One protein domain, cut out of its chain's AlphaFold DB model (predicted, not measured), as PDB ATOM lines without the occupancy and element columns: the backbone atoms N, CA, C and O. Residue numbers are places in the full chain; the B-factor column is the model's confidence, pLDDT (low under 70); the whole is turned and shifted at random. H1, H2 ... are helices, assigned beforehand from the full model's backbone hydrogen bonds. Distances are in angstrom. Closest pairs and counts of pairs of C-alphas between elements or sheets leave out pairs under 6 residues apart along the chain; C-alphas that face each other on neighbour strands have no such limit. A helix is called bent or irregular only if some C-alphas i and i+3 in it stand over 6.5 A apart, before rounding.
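AT A GLANCE: This is residues 132 to 206 of the 210 residues of an uncharacterized protein of Rhizophagus irregularis (strain DAOM 197198w) (UniProt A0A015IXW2). This is an open, loose arrangement of two helix groups set far apart: the long H1 with the short H2 beyond its last residues, and H3 with H4 near each other. The long stretch of residues 158 to 172, with no named element, bridges the two groups, and residues 132 to 143 of H1 stick out free. The printed part has 75 residues, with four named helices, H1, H2, H3 and H4 along the chain, and no named strand; its class is all helix, with 46 residues in helices. The whole is loose, with a radius of gyration of the C-alphas of 15.4 A and spans of 42 by 29 by 22 A.

HOW THE PARTS SIT: Begin with H1, residues 132 to 150, and go on over a tight link to H2, residues 154 to 157. The two are close but not clearly touching: their closest C-alphas, those of Glu 148 and Arg 157, are 6.6 A apart. A long link of 15 residues leads to H3, residues 173 to 185, and a short link of 9 to H4, residues 195 to 204. H3 and H4 are near each other, with 7 pairs of C-alphas within 10 A and the closest at 8.5 A. H1 is apart from H3 and H4, and so is H2. Every O i to N i+4 pair is within hydrogen-bond range in H1, H3 and H4; H2 is too short for such a pair, and its one O i to N i+3 pair is not within range.

IN THESE COORDINATES: Find C-alpha 132 at (144.603, 47.449, 49.757); from there H1 runs 26.9 A to C-alpha 150. H2 covers 5.4 A. Look for C-alpha 173 at (157.143, 46.157, 62.707), where H3 begins its 18.7 A. H4 runs 14.3 A to C-alpha 204 at (161.626, 52.591, 68.218).

THE WHOLE: The two C-alphas farthest apart, those of Leu 153 and Lys 206, are 42.6 A apart. The printed part has no cut, and H2 to H3 is its long link. In the B-factor column, confidence is under 70 at residues 132 to 135, 164 to 170 and 191; the mean pLDDT of the printed part is 77.9.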
ATOM      1  N   ILE A 132     146.013  47.468  49.289       66.62
ATOM      2  CA  ILE A 132     144.603  47.449  49.757       66.62
ATOM      3  C   ILE A 132     144.468  48.197  51.078       66.62
ATOM      4  O   ILE A 132     143.520  48.967  51.262       66.62
ATOM      5  N   LEU A 133     145.381  47.951  52.020       68.56
ATOM      6  CA  LEU A 133     145.291  48.531  53.354       68.56
ATOM      7  C   LEU A 133     145.341  50.065  53.262       68.56
ATOM      8  O   LEU A 133     144.493  50.751  53.843       68.56
ATOM      9  N   GLY A 134     146.260  50.595  52.447       68.19
ATOM     10  CA  GLY A 134     146.394  52.022  52.154       68.19
ATOM     11  C   GLY A 134     145.135  52.616  51.520       68.19
ATOM     12  O   GLY A 134     144.618  53.639  51.990       68.19
ATOM     13  N   VAL A 135     144.570  51.944  50.514       69.50
ATOM     14  CA  VAL A 135     143.316  52.350  49.855       69.50
ATOM     15  C   VAL A 135     142.139  52.359  50.837       69.50
ATOM     16  O   VAL A 135     141.369  53.326  50.873       69.50
ATOM     17  N   VAL A 136     142.016  51.337  51.687       76.12
ATOM     18  CA  VAL A 136     140.963  51.237  52.709       76.12
ATOM     19  C   VAL A 136     141.090  52.361  53.737       76.12
ATOM     20  O   VAL A 136     140.088  52.996  54.079       76.12
ATOM     21  N   TYR A 137     142.300  52.661  54.215       75.69
ATOM     22  CA  TYR A 137     142.510  53.756  55.163       75.69
ATOM     23  C   TYR A 137     142.236  55.122  54.544       75.69
ATOM     24  O   TYR A 137     141.582  55.954  55.174       75.69
ATOM     25  N   LYS A 138     142.640  55.339  53.290       76.00
ATOM     26  CA  LYS A 138     142.318  56.561  52.548       76.00
ATOM     27  C   LYS A 138     140.808  56.744  52.387       76.00
ATOM     28  O   LYS A 138     140.304  57.850  52.581       76.00
ATOM     29  N   MET A 139     140.071  55.670  52.090       76.19
ATOM     30  CA  MET A 139     138.606  55.699  52.041       76.19
ATOM     31  C   MET A 139     137.993  56.018  53.409       76.19
ATOM     32  O   MET A 139     137.115  56.877  53.487       76.19
ATOM     33  N   LYS A 140     138.478  55.394  54.492       84.69
ATOM     34  CA  LYS A 140     138.019  55.677  55.863       84.69
ATOM     35  C   LYS A 140     138.268  57.132  56.264       84.69
ATOM     36  O   LYS A 140     137.361  57.778  56.780       84.69
ATOM     37  N   ALA A 141     139.458  57.665  55.991       81.62
ATOM     38  CA  ALA A 141     139.807  59.053  56.288       81.62
ATOM     39  C   ALA A 141     138.941  60.041  55.494       81.62
ATOM     40  O   ALA A 141     138.443  61.017  56.053       81.62
ATOM     41  N   LYS A 142     138.697  59.756  54.208       81.88
ATOM     42  CA  LYS A 142     137.800  60.560  53.371       81.88
ATOM     43  C   LYS A 142     136.373  60.564  53.918       81.88
ATOM     44  O   LYS A 142     135.801  61.636  54.094       81.88
ATOM     45  N   ALA A 143     135.828  59.392  54.242       85.50
ATOM     46  CA  ALA A 143     134.496  59.278  54.832       85.50
ATOM     47  C   ALA A 143     134.400  60.044  56.163       85.50
ATOM     48  O   ALA A 143     133.431  60.762  56.399       85.50
ATOM     49  N   MET A 144     135.434  59.956  57.006       82.56
ATOM     50  CA  MET A 144     135.499  60.689  58.272       82.56
ATOM     51  C   MET A 144     135.526  62.210  58.057       82.56
ATOM     52  O   MET A 144     134.782  62.929  58.719       82.56
ATOM     53  N   SER A 145     136.307  62.703  57.089       82.56
ATOM     54  CA  SER A 145     136.347  64.126  56.720       82.56
ATOM     55  C   SER A 145     135.008  64.633  56.171       82.56
ATOM     56  O   SER A 145     134.608  65.756  56.481       82.56
ATOM     57  N   GLU A 146     134.300  63.825  55.380       87.12
ATOM     58  CA  GLU A 146     132.975  64.178  54.857       87.12
ATOM     59  C   GLU A 146     131.926  64.248  55.978       87.12
ATOM     60  O   GLU A 146     131.148  65.204  56.036       87.12
ATOM     61  N   ILE A 147     131.945  63.293  56.915       84.25
ATOM     62  CA  ILE A 147     131.107  63.327  58.126       84.25
ATOM     63  C   ILE A 147     131.401  64.592  58.940       84.25
ATOM     64  O   ILE A 147     130.477  65.282  59.375       84.25
ATOM     65  N   GLU A 148     132.680  64.929  59.103       81.62
ATOM     66  CA  GLU A 148     133.114  66.101  59.856       81.62
ATOM     67  C   GLU A 148     132.640  67.423  59.241       81.62
ATOM     68  O   GLU A 148     132.235  68.340  59.961       81.62
ATOM     69  N   LEU A 149     132.678  67.523  57.911       81.38
ATOM     70  CA  LEU A 149     132.326  68.742  57.192       81.38
ATOM     71  C   LEU A 149     130.811  68.944  57.074       81.38
ATOM     72  O   LEU A 149     130.353  70.078  57.219       81.38
ATOM     73  N   PHE A 150     130.048  67.876  56.817       87.19
ATOM     74  CA  PHE A 150     128.640  67.990  56.419       87.19
ATOM     75  C   PHE A 150     127.628  67.554  57.481       87.19
ATOM     76  O   PHE A 150     126.501  68.045  57.464       87.19
ATOM     77  N   TYR A 151     127.997  66.660  58.400       82.12
ATOM     78  CA  TYR A 151     127.028  65.986  59.276       82.12
ATOM     79  C   TYR A 151     127.206  66.287  60.768       82.12
ATOM     80  O   TYR A 151     126.387  65.852  61.577       82.12
ATOM     81  N   MET A 152     128.231  67.055  61.151       84.69
ATOM     82  CA  MET A 152     128.511  67.379  62.550       84.69
ATOM     83  C   MET A 152     128.403  68.864  62.882       84.69
ATOM     84  O   MET A 152     128.856  69.739  62.144       84.69
ATOM     85  N   LEU A 153     127.870  69.147  64.071       84.38
ATOM     86  CA  LEU A 153     127.816  70.497  64.621       84.38
ATOM     87  C   LEU A 153     129.192  70.937  65.164       84.38
ATOM     88  O   LEU A 153     129.974  70.098  65.622       84.38
ATOM     89  N   PRO A 154     129.487  72.254  65.224       78.56
ATOM     90  CA  PRO A 154     130.799  72.767  65.642       78.56
ATOM     91  C   PRO A 154     131.278  72.285  67.018       78.56
ATOM     92  O   PRO A 154     132.480  72.186  67.255       78.56
ATOM     93  N   HIS A 155     130.354  71.982  67.933       82.62
ATOM     94  CA  HIS A 155     130.689  71.469  69.261       82.62
ATOM     95  C   HIS A 155     131.062  69.974  69.250       82.62
ATOM     96  O   HIS A 155     131.893  69.563  70.053       82.62
ATOM     97  N   GLN A 156     130.506  69.178  68.329       79.69
ATOM     98  CA  GLN A 156     130.807  67.746  68.184       79.69
ATOM     99  C   GLN A 156     132.196  67.531  67.568       79.69
ATOM    100  O   GLN A 156     132.934  66.659  68.016       79.69
ATOM    101  N   ARG A 157     132.602  68.400  66.629       75.81
ATOM    102  CA  ARG A 157     133.948  68.396  66.014       75.81
ATOM    103  C   ARG A 157     135.080  68.616  67.019       75.81
ATOM    104  O   ARG A 157     136.188  68.148  66.817       75.81
ATOM    105  N   ARG A 158     134.808  69.331  68.114       77.06
ATOM    106  CA  ARG A 158     135.794  69.644  69.165       77.06
ATOM    107  C   ARG A 158     135.872  68.571  70.252       77.06
ATOM    108  O   ARG A 158     136.604  68.735  71.226       77.06
ATOM    109  N   PHE A 159     135.101  67.490  70.125       79.81
ATOM    110  CA  PHE A 159     135.077  66.422  71.111       79.81
ATOM    111  C   PHE A 159     136.219  65.432  70.852       79.81
ATOM    112  O   PHE A 159     136.080  64.495  70.066       79.81
ATOM    113  N   GLN A 160     137.338  65.614  71.561       72.06
ATOM    114  CA  GLN A 160     138.564  64.808  71.416       72.06
ATOM    115  C   GLN A 160     138.354  63.288  71.524       72.06
ATOM    116  O   GLN A 160     139.140  62.527  70.974       72.06
ATOM    117  N   LYS A 161     137.300  62.817  72.208       78.06
ATOM    118  CA  LYS A 161     136.988  61.377  72.273       78.06
ATOM    119  C   LYS A 161     136.452  60.803  70.957       78.06
ATOM    120  O   LYS A 161     136.545  59.599  70.767       78.06
ATOM    121  N   TRP A 162     135.820  61.618  70.113       72.62
ATOM    122  CA  TRP A 162     135.243  61.181  68.833       72.62
ATOM    123  C   TRP A 162     136.158  61.524  67.655       72.62
ATOM    124  O   TRP A 162     136.219  60.763  66.696       72.62
ATOM    125  N   PHE A 163     136.889  62.637  67.761       72.81
ATOM    126  CA  PHE A 163     137.859  63.104  66.769       72.81
ATOM    127  C   PHE A 163     139.183  63.383  67.482       72.81
ATOM    128  O   PHE A 163     139.448  64.525  67.868       72.81
ATOM    129  N   PRO A 164     139.982  62.337  67.758       67.62
ATOM    130  CA  PRO A 164     141.296  62.525  68.340       67.62
ATOM    131  C   PRO A 164     142.207  63.228  67.330       67.62
ATOM    132  O   PRO A 164     142.134  62.990  66.127       67.62
ATOM    133  N   GLU A 165     143.088  64.083  67.837       66.25
ATOM    134  CA  GLU A 165     144.062  64.824  67.026       66.25
ATOM    135  C   GLU A 165     145.124  63.896  66.403       66.25
ATOM    136  O   GLU A 165     145.730  64.227  65.389       66.25
ATOM    137  N   VAL A 166     145.309  62.703  66.984       66.06
ATOM    138  CA  VAL A 166     146.241  61.665  66.530       66.06
ATOM    139  C   VAL A 166     145.504  60.329  66.433       66.06
ATOM    140  O   VAL A 166     144.826  59.918  67.377       66.06
ATOM    141  N   LEU A 167     145.652  59.638  65.302       67.31
ATOM    142  CA  LEU A 167     145.128  58.289  65.082       67.31
ATOM    143  C   LEU A 167     146.257  57.271  65.269       67.31
ATOM    144  O   LEU A 167     147.291  57.360  64.609       67.31
ATOM    145  N   TYR A 168     146.052  56.311  66.169       64.44
ATOM    146  CA  TYR A 168     146.970  55.192  66.366       64.44
ATOM    147  C   TYR A 168     146.573  54.051  65.434       64.44
ATOM    148  O   TYR A 168     145.408  53.649  65.412       64.44
ATOM    149  N   PHE A 169     147.540  53.537  64.681       64.50
ATOM    150  CA  PHE A 169     147.368  52.369  63.828       64.50
ATOM    151  C   PHE A 169     148.354  51.295  64.266       64.50
ATOM    152  O   PHE A 169     149.536  51.585  64.457       64.50
ATOM    153  N   ASP A 170     147.858  50.070  64.411       65.81
ATOM    154  CA  ASP A 170     148.712  48.903  64.578       65.81
ATOM    155  C   ASP A 170     149.217  48.487  63.196       65.81
ATOM    156  O   ASP A 170     148.428  48.217  62.289       65.81
ATOM    157  N   VAL A 171     150.537  48.484  63.037       70.19
ATOM    158  CA  VAL A 171     151.243  48.070  61.819       70.19
ATOM    159  C   VAL A 171     152.312  47.073  62.235       70.19
ATOM    160  O   VAL A 171     152.921  47.222  63.303       70.19
ATOM    161  N   GLU A 172     152.542  46.044  61.420       76.62
ATOM    162  CA  GLU A 172     153.604  45.090  61.703       76.62
ATOM    163  C   GLU A 172     154.974  45.782  61.624       76.62
ATOM    164  O   GLU A 172     155.229  46.648  60.785       76.62
ATOM    165  N   LEU A 173     155.883  45.427  62.537       75.00
ATOM    166  CA  LEU A 173     157.143  46.157  62.707       75.00
ATOM    167  C   LEU A 173     158.020  46.124  61.441       75.00
ATOM    168  O   LEU A 173     158.746  47.083  61.185       75.00
ATOM    169  N   GLY A 174     157.937  45.046  60.652       76.69
ATOM    170  CA  GLY A 174     158.626  44.913  59.364       76.69
ATOM    171  C   GLY A 174     158.085  45.870  58.300       76.69
ATOM    172  O   GLY A 174     158.858  46.647  57.740       76.69
ATOM    173  N   GLU A 175     156.766  45.885  58.098       76.75
ATOM    174  CA  GLU A 175     156.085  46.777  57.145       76.75
ATOM    175  C   GLU A 175     156.344  48.254  57.472       76.75
ATOM    176  O   GLU A 175     156.687  49.055  56.602       76.75
ATOM    177  N   ALA A 176     156.269  48.619  58.758       79.19
ATOM    178  CA  ALA A 176     156.547  49.980  59.209       79.19
ATOM    179  C   ALA A 176     157.985  50.426  58.888       79.19
ATOM    180  O   ALA A 176     158.220  51.591  58.557       79.19
ATOM    181  N   GLN A 177     158.963  49.518  58.979       81.50
ATOM    182  CA  GLN A 177     160.349  49.828  58.627       81.50
ATOM    183  C   GLN A 177     160.546  50.026  57.124       81.50
ATOM    184  O   GLN A 177     161.346  50.877  56.731       81.50
ATOM    185  N   GLU A 178     159.866  49.232  56.303       82.56
ATOM    186  CA  GLU A 178     159.947  49.299  54.845       82.56
ATOM    187  C   GLU A 178     159.349  50.604  54.315       82.56
ATOM    188  O   GLU A 178     160.053  51.373  53.659       82.56
ATOM    189  N   LEU A 179     158.128  50.935  54.743       81.38
ATOM    190  CA  LEU A 179     157.430  52.164  54.353       81.38
ATOM    191  C   LEU A 179     158.216  53.430  54.715       81.38
ATOM    192  O   LEU A 179     158.306  54.371  53.927       81.38
ATOM    193  N   ILE A 180     158.821  53.484  55.907       83.50
ATOM    194  CA  ILE A 180     159.612  54.657  56.309       83.50
ATOM    195  C   ILE A 180     160.878  54.785  55.463       83.50
ATOM    196  O   ILE A 180     161.232  55.895  55.068       83.50
ATOM    197  N   LYS A 181     161.563  53.675  55.162       84.12
ATOM    198  CA  LYS A 181     162.743  53.699  54.284       84.12
ATOM    199  C   LYS A 181     162.375  54.157  52.874       84.12
ATOM    200  O   LYS A 181     163.109  54.961  52.303       84.12
ATOM    201  N   GLU A 182     161.244  53.696  52.349       86.00
ATOM    202  CA  GLU A 182     160.713  54.127  51.056       86.00
ATOM    203  C   GLU A 182     160.439  55.639  51.050       86.00
ATOM    204  O   GLU A 182     160.998  56.361  50.223       86.00
ATOM    205  N   LEU A 183     159.713  56.157  52.046       83.19
ATOM    206  CA  LEU A 183     159.411  57.590  52.179       83.19
ATOM    207  C   LEU A 183     160.662  58.473  52.285       83.19
ATOM    208  O   LEU A 183     160.676  59.593  51.761       83.19
ATOM    209  N   ILE A 184     161.707  57.994  52.970       84.62
ATOM    210  CA  ILE A 184     163.008  58.674  53.037       84.62
ATOM    211  C   ILE A 184     163.671  58.669  51.655       84.62
ATOM    212  O   ILE A 184     164.156  59.709  51.210       84.62
ATOM    213  N   SER A 185     163.664  57.529  50.957       83.06
ATOM    214  CA  SER A 185     164.279  57.386  49.629       83.06
ATOM    215  C   SER A 185     163.613  58.258  48.558       83.06
ATOM    216  O   SER A 185     164.297  58.830  47.712       83.06
ATOM    217  N   GLU A 186     162.294  58.438  48.642       84.31
ATOM    218  CA  GLU A 186     161.523  59.314  47.757       84.31
ATOM    219  C   GLU A 186     161.621  60.805  48.139       84.31
ATOM    220  O   GLU A 186     161.047  61.657  47.460       84.31
ATOM    221  N   GLY A 187     162.298  61.142  49.246       81.00
ATOM    222  CA  GLY A 187     162.398  62.511  49.763       81.00
ATOM    223  C   GLY A 187     161.080  63.085  50.300       81.00
ATOM    224  O   GLY A 187     160.983  64.288  50.543       81.00
ATOM    225  N   LYS A 188     160.054  62.244  50.493       79.88
ATOM    226  CA  LYS A 188     158.728  62.634  51.008       79.88
ATOM    227  C   LYS A 188     158.673  62.676  52.539       79.88
ATOM    228  O   LYS A 188     157.697  63.161  53.114       79.88
ATOM    229  N   TRP A 189     159.716  62.203  53.221       80.81
ATOM    230  CA  TRP A 189     159.841  62.268  54.676       80.81
ATOM    231  C   TRP A 189     160.143  63.698  55.171       80.81
ATOM    232  O   TRP A 189     161.283  64.068  55.436       80.81
ATOM    233  N   ASN A 190     159.106  64.531  55.308       70.94
ATOM    234  CA  ASN A 190     159.242  65.906  55.807       70.94
ATOM    235  C   ASN A 190     159.393  65.945  57.340       70.94
ATOM    236  O   ASN A 190     158.412  65.780  58.064       70.94
ATOM    237  N   THR A 191     160.592  66.190  57.863       65.25
ATOM    238  CA  THR A 191     160.872  66.231  59.312       65.25
ATOM    239  C   THR A 191     160.324  67.463  60.041       65.25
ATOM    240  O   THR A 191     160.339  67.485  61.270       65.25
ATOM    241  N   ASN A 192     159.800  68.462  59.324       72.44
ATOM    242  CA  ASN A 192     159.302  69.701  59.935       72.44
ATOM    243  C   ASN A 192     157.928  69.540  60.609       72.44
ATOM    244  O   ASN A 192     157.604  70.285  61.532       72.44
ATOM    245  N   GLU A 193     157.122  68.571  60.171       70.00
ATOM    246  CA  GLU A 193     155.831  68.249  60.788       70.00
ATOM    247  C   GLU A 193     156.004  67.119  61.813       70.00
ATOM    248  O   GLU A 193     156.424  66.013  61.462       70.00
ATOM    249  N   PHE A 194     155.664  67.406  63.075       74.94
ATOM    250  CA  PHE A 194     155.781  66.495  64.228       74.94
ATOM    251  C   PHE A 194     157.200  65.913  64.443       74.94
ATOM    252  O   PHE A 194     157.365  64.689  64.494       74.94
ATOM    253  N   PRO A 195     158.236  66.762  64.604       79.19
ATOM    254  CA  PRO A 195     159.637  66.329  64.666       79.19
ATOM    255  C   PRO A 195     159.920  65.344  65.812       79.19
ATOM    256  O   PRO A 195     160.623  64.355  65.615       79.19
ATOM    257  N   GLU A 196     159.327  65.571  66.990       80.50
ATOM    258  CA  GLU A 196     159.518  64.720  68.173       80.50
ATOM    259  C   GLU A 196     158.941  63.310  67.976       80.50
ATOM    260  O   GLU A 196     159.622  62.321  68.243       80.50
ATOM    261  N   MET A 197     157.716  63.196  67.446       78.88
ATOM    262  CA  MET A 197     157.090  61.891  67.194       78.88
ATOM    263  C   MET A 197     157.841  61.101  66.121       78.88
ATOM    264  O   MET A 197     157.994  59.889  66.247       78.88
ATOM    265  N   LYS A 198     158.349  61.777  65.083       79.81
ATOM    266  CA  LYS A 198     159.141  61.131  64.027       79.81
ATOM    267  C   LYS A 198     160.473  60.605  64.548       79.81
ATOM    268  O   LYS A 198     160.857  59.493  64.191       79.81
ATOM    269  N   GLN A 199     161.159  61.360  65.407       81.31
ATOM    270  CA  GLN A 199     162.378  60.877  66.058       81.31
ATOM    271  C   GLN A 199     162.100  59.687  66.982       81.31
ATOM    272  O   GLN A 199     162.832  58.701  66.925       81.31
ATOM    273  N   ASP A 200     161.031  59.728  67.784       83.69
ATOM    274  CA  ASP A 200     160.648  58.596  68.642       83.69
ATOM    275  C   ASP A 200     160.305  57.342  67.818       83.69
ATOM    276  O   ASP A 200     160.734  56.235  68.151       83.69
ATOM    277  N   LEU A 201     159.610  57.513  66.690       83.06
ATOM    278  CA  LEU A 201     159.283  56.436  65.755       83.06
ATOM    279  C   LEU A 201     160.545  55.808  65.138       83.06
ATOM    280  O   LEU A 201     160.701  54.588  65.181       83.06
ATOM    281  N   LEU A 202     161.473  56.623  64.619       83.62
ATOM    282  CA  LEU A 202     162.746  56.148  64.054       83.62
ATOM    283  C   LEU A 202     163.591  55.412  65.101       83.62
ATOM    284  O   LEU A 202     164.162  54.361  64.802       83.62
ATOM    285  N   ASN A 203     163.610  55.911  66.341       84.00
ATOM    286  CA  ASN A 203     164.305  55.278  67.462       84.00
ATOM    287  C   ASN A 203     163.686  53.921  67.827       84.00
ATOM    288  O   ASN A 203     164.412  52.933  67.968       84.00
ATOM    289  N   LYS A 204     162.353  53.843  67.935       83.88
ATOM    290  CA  LYS A 204     161.626  52.591  68.218       83.88
ATOM    291  C   LYS A 204     161.798  51.556  67.110       83.88
ATOM    292  O   LYS A 204     161.962  50.373  67.403       83.88
ATOM    293  N   LEU A 205     161.822  52.001  65.855       82.50
ATOM    294  CA  LEU A 205     162.022  51.148  64.682       82.50
ATOM    295  C   LEU A 205     163.502  50.887  64.367       82.50
ATOM    296  O   LEU A 205     163.791  50.100  63.468       82.50
ATOM    297  N   LYS A 206     164.438  51.484  65.118       81.56
ATOM    298  CA  LYS A 206     165.899  51.355  64.950       81.56
ATOM    299  C   LYS A 206     166.396  51.716  63.540       81.56
ATOM    300  O   LYS A 206     167.323  51.091  63.027       81.56
TER     301      LYS A 206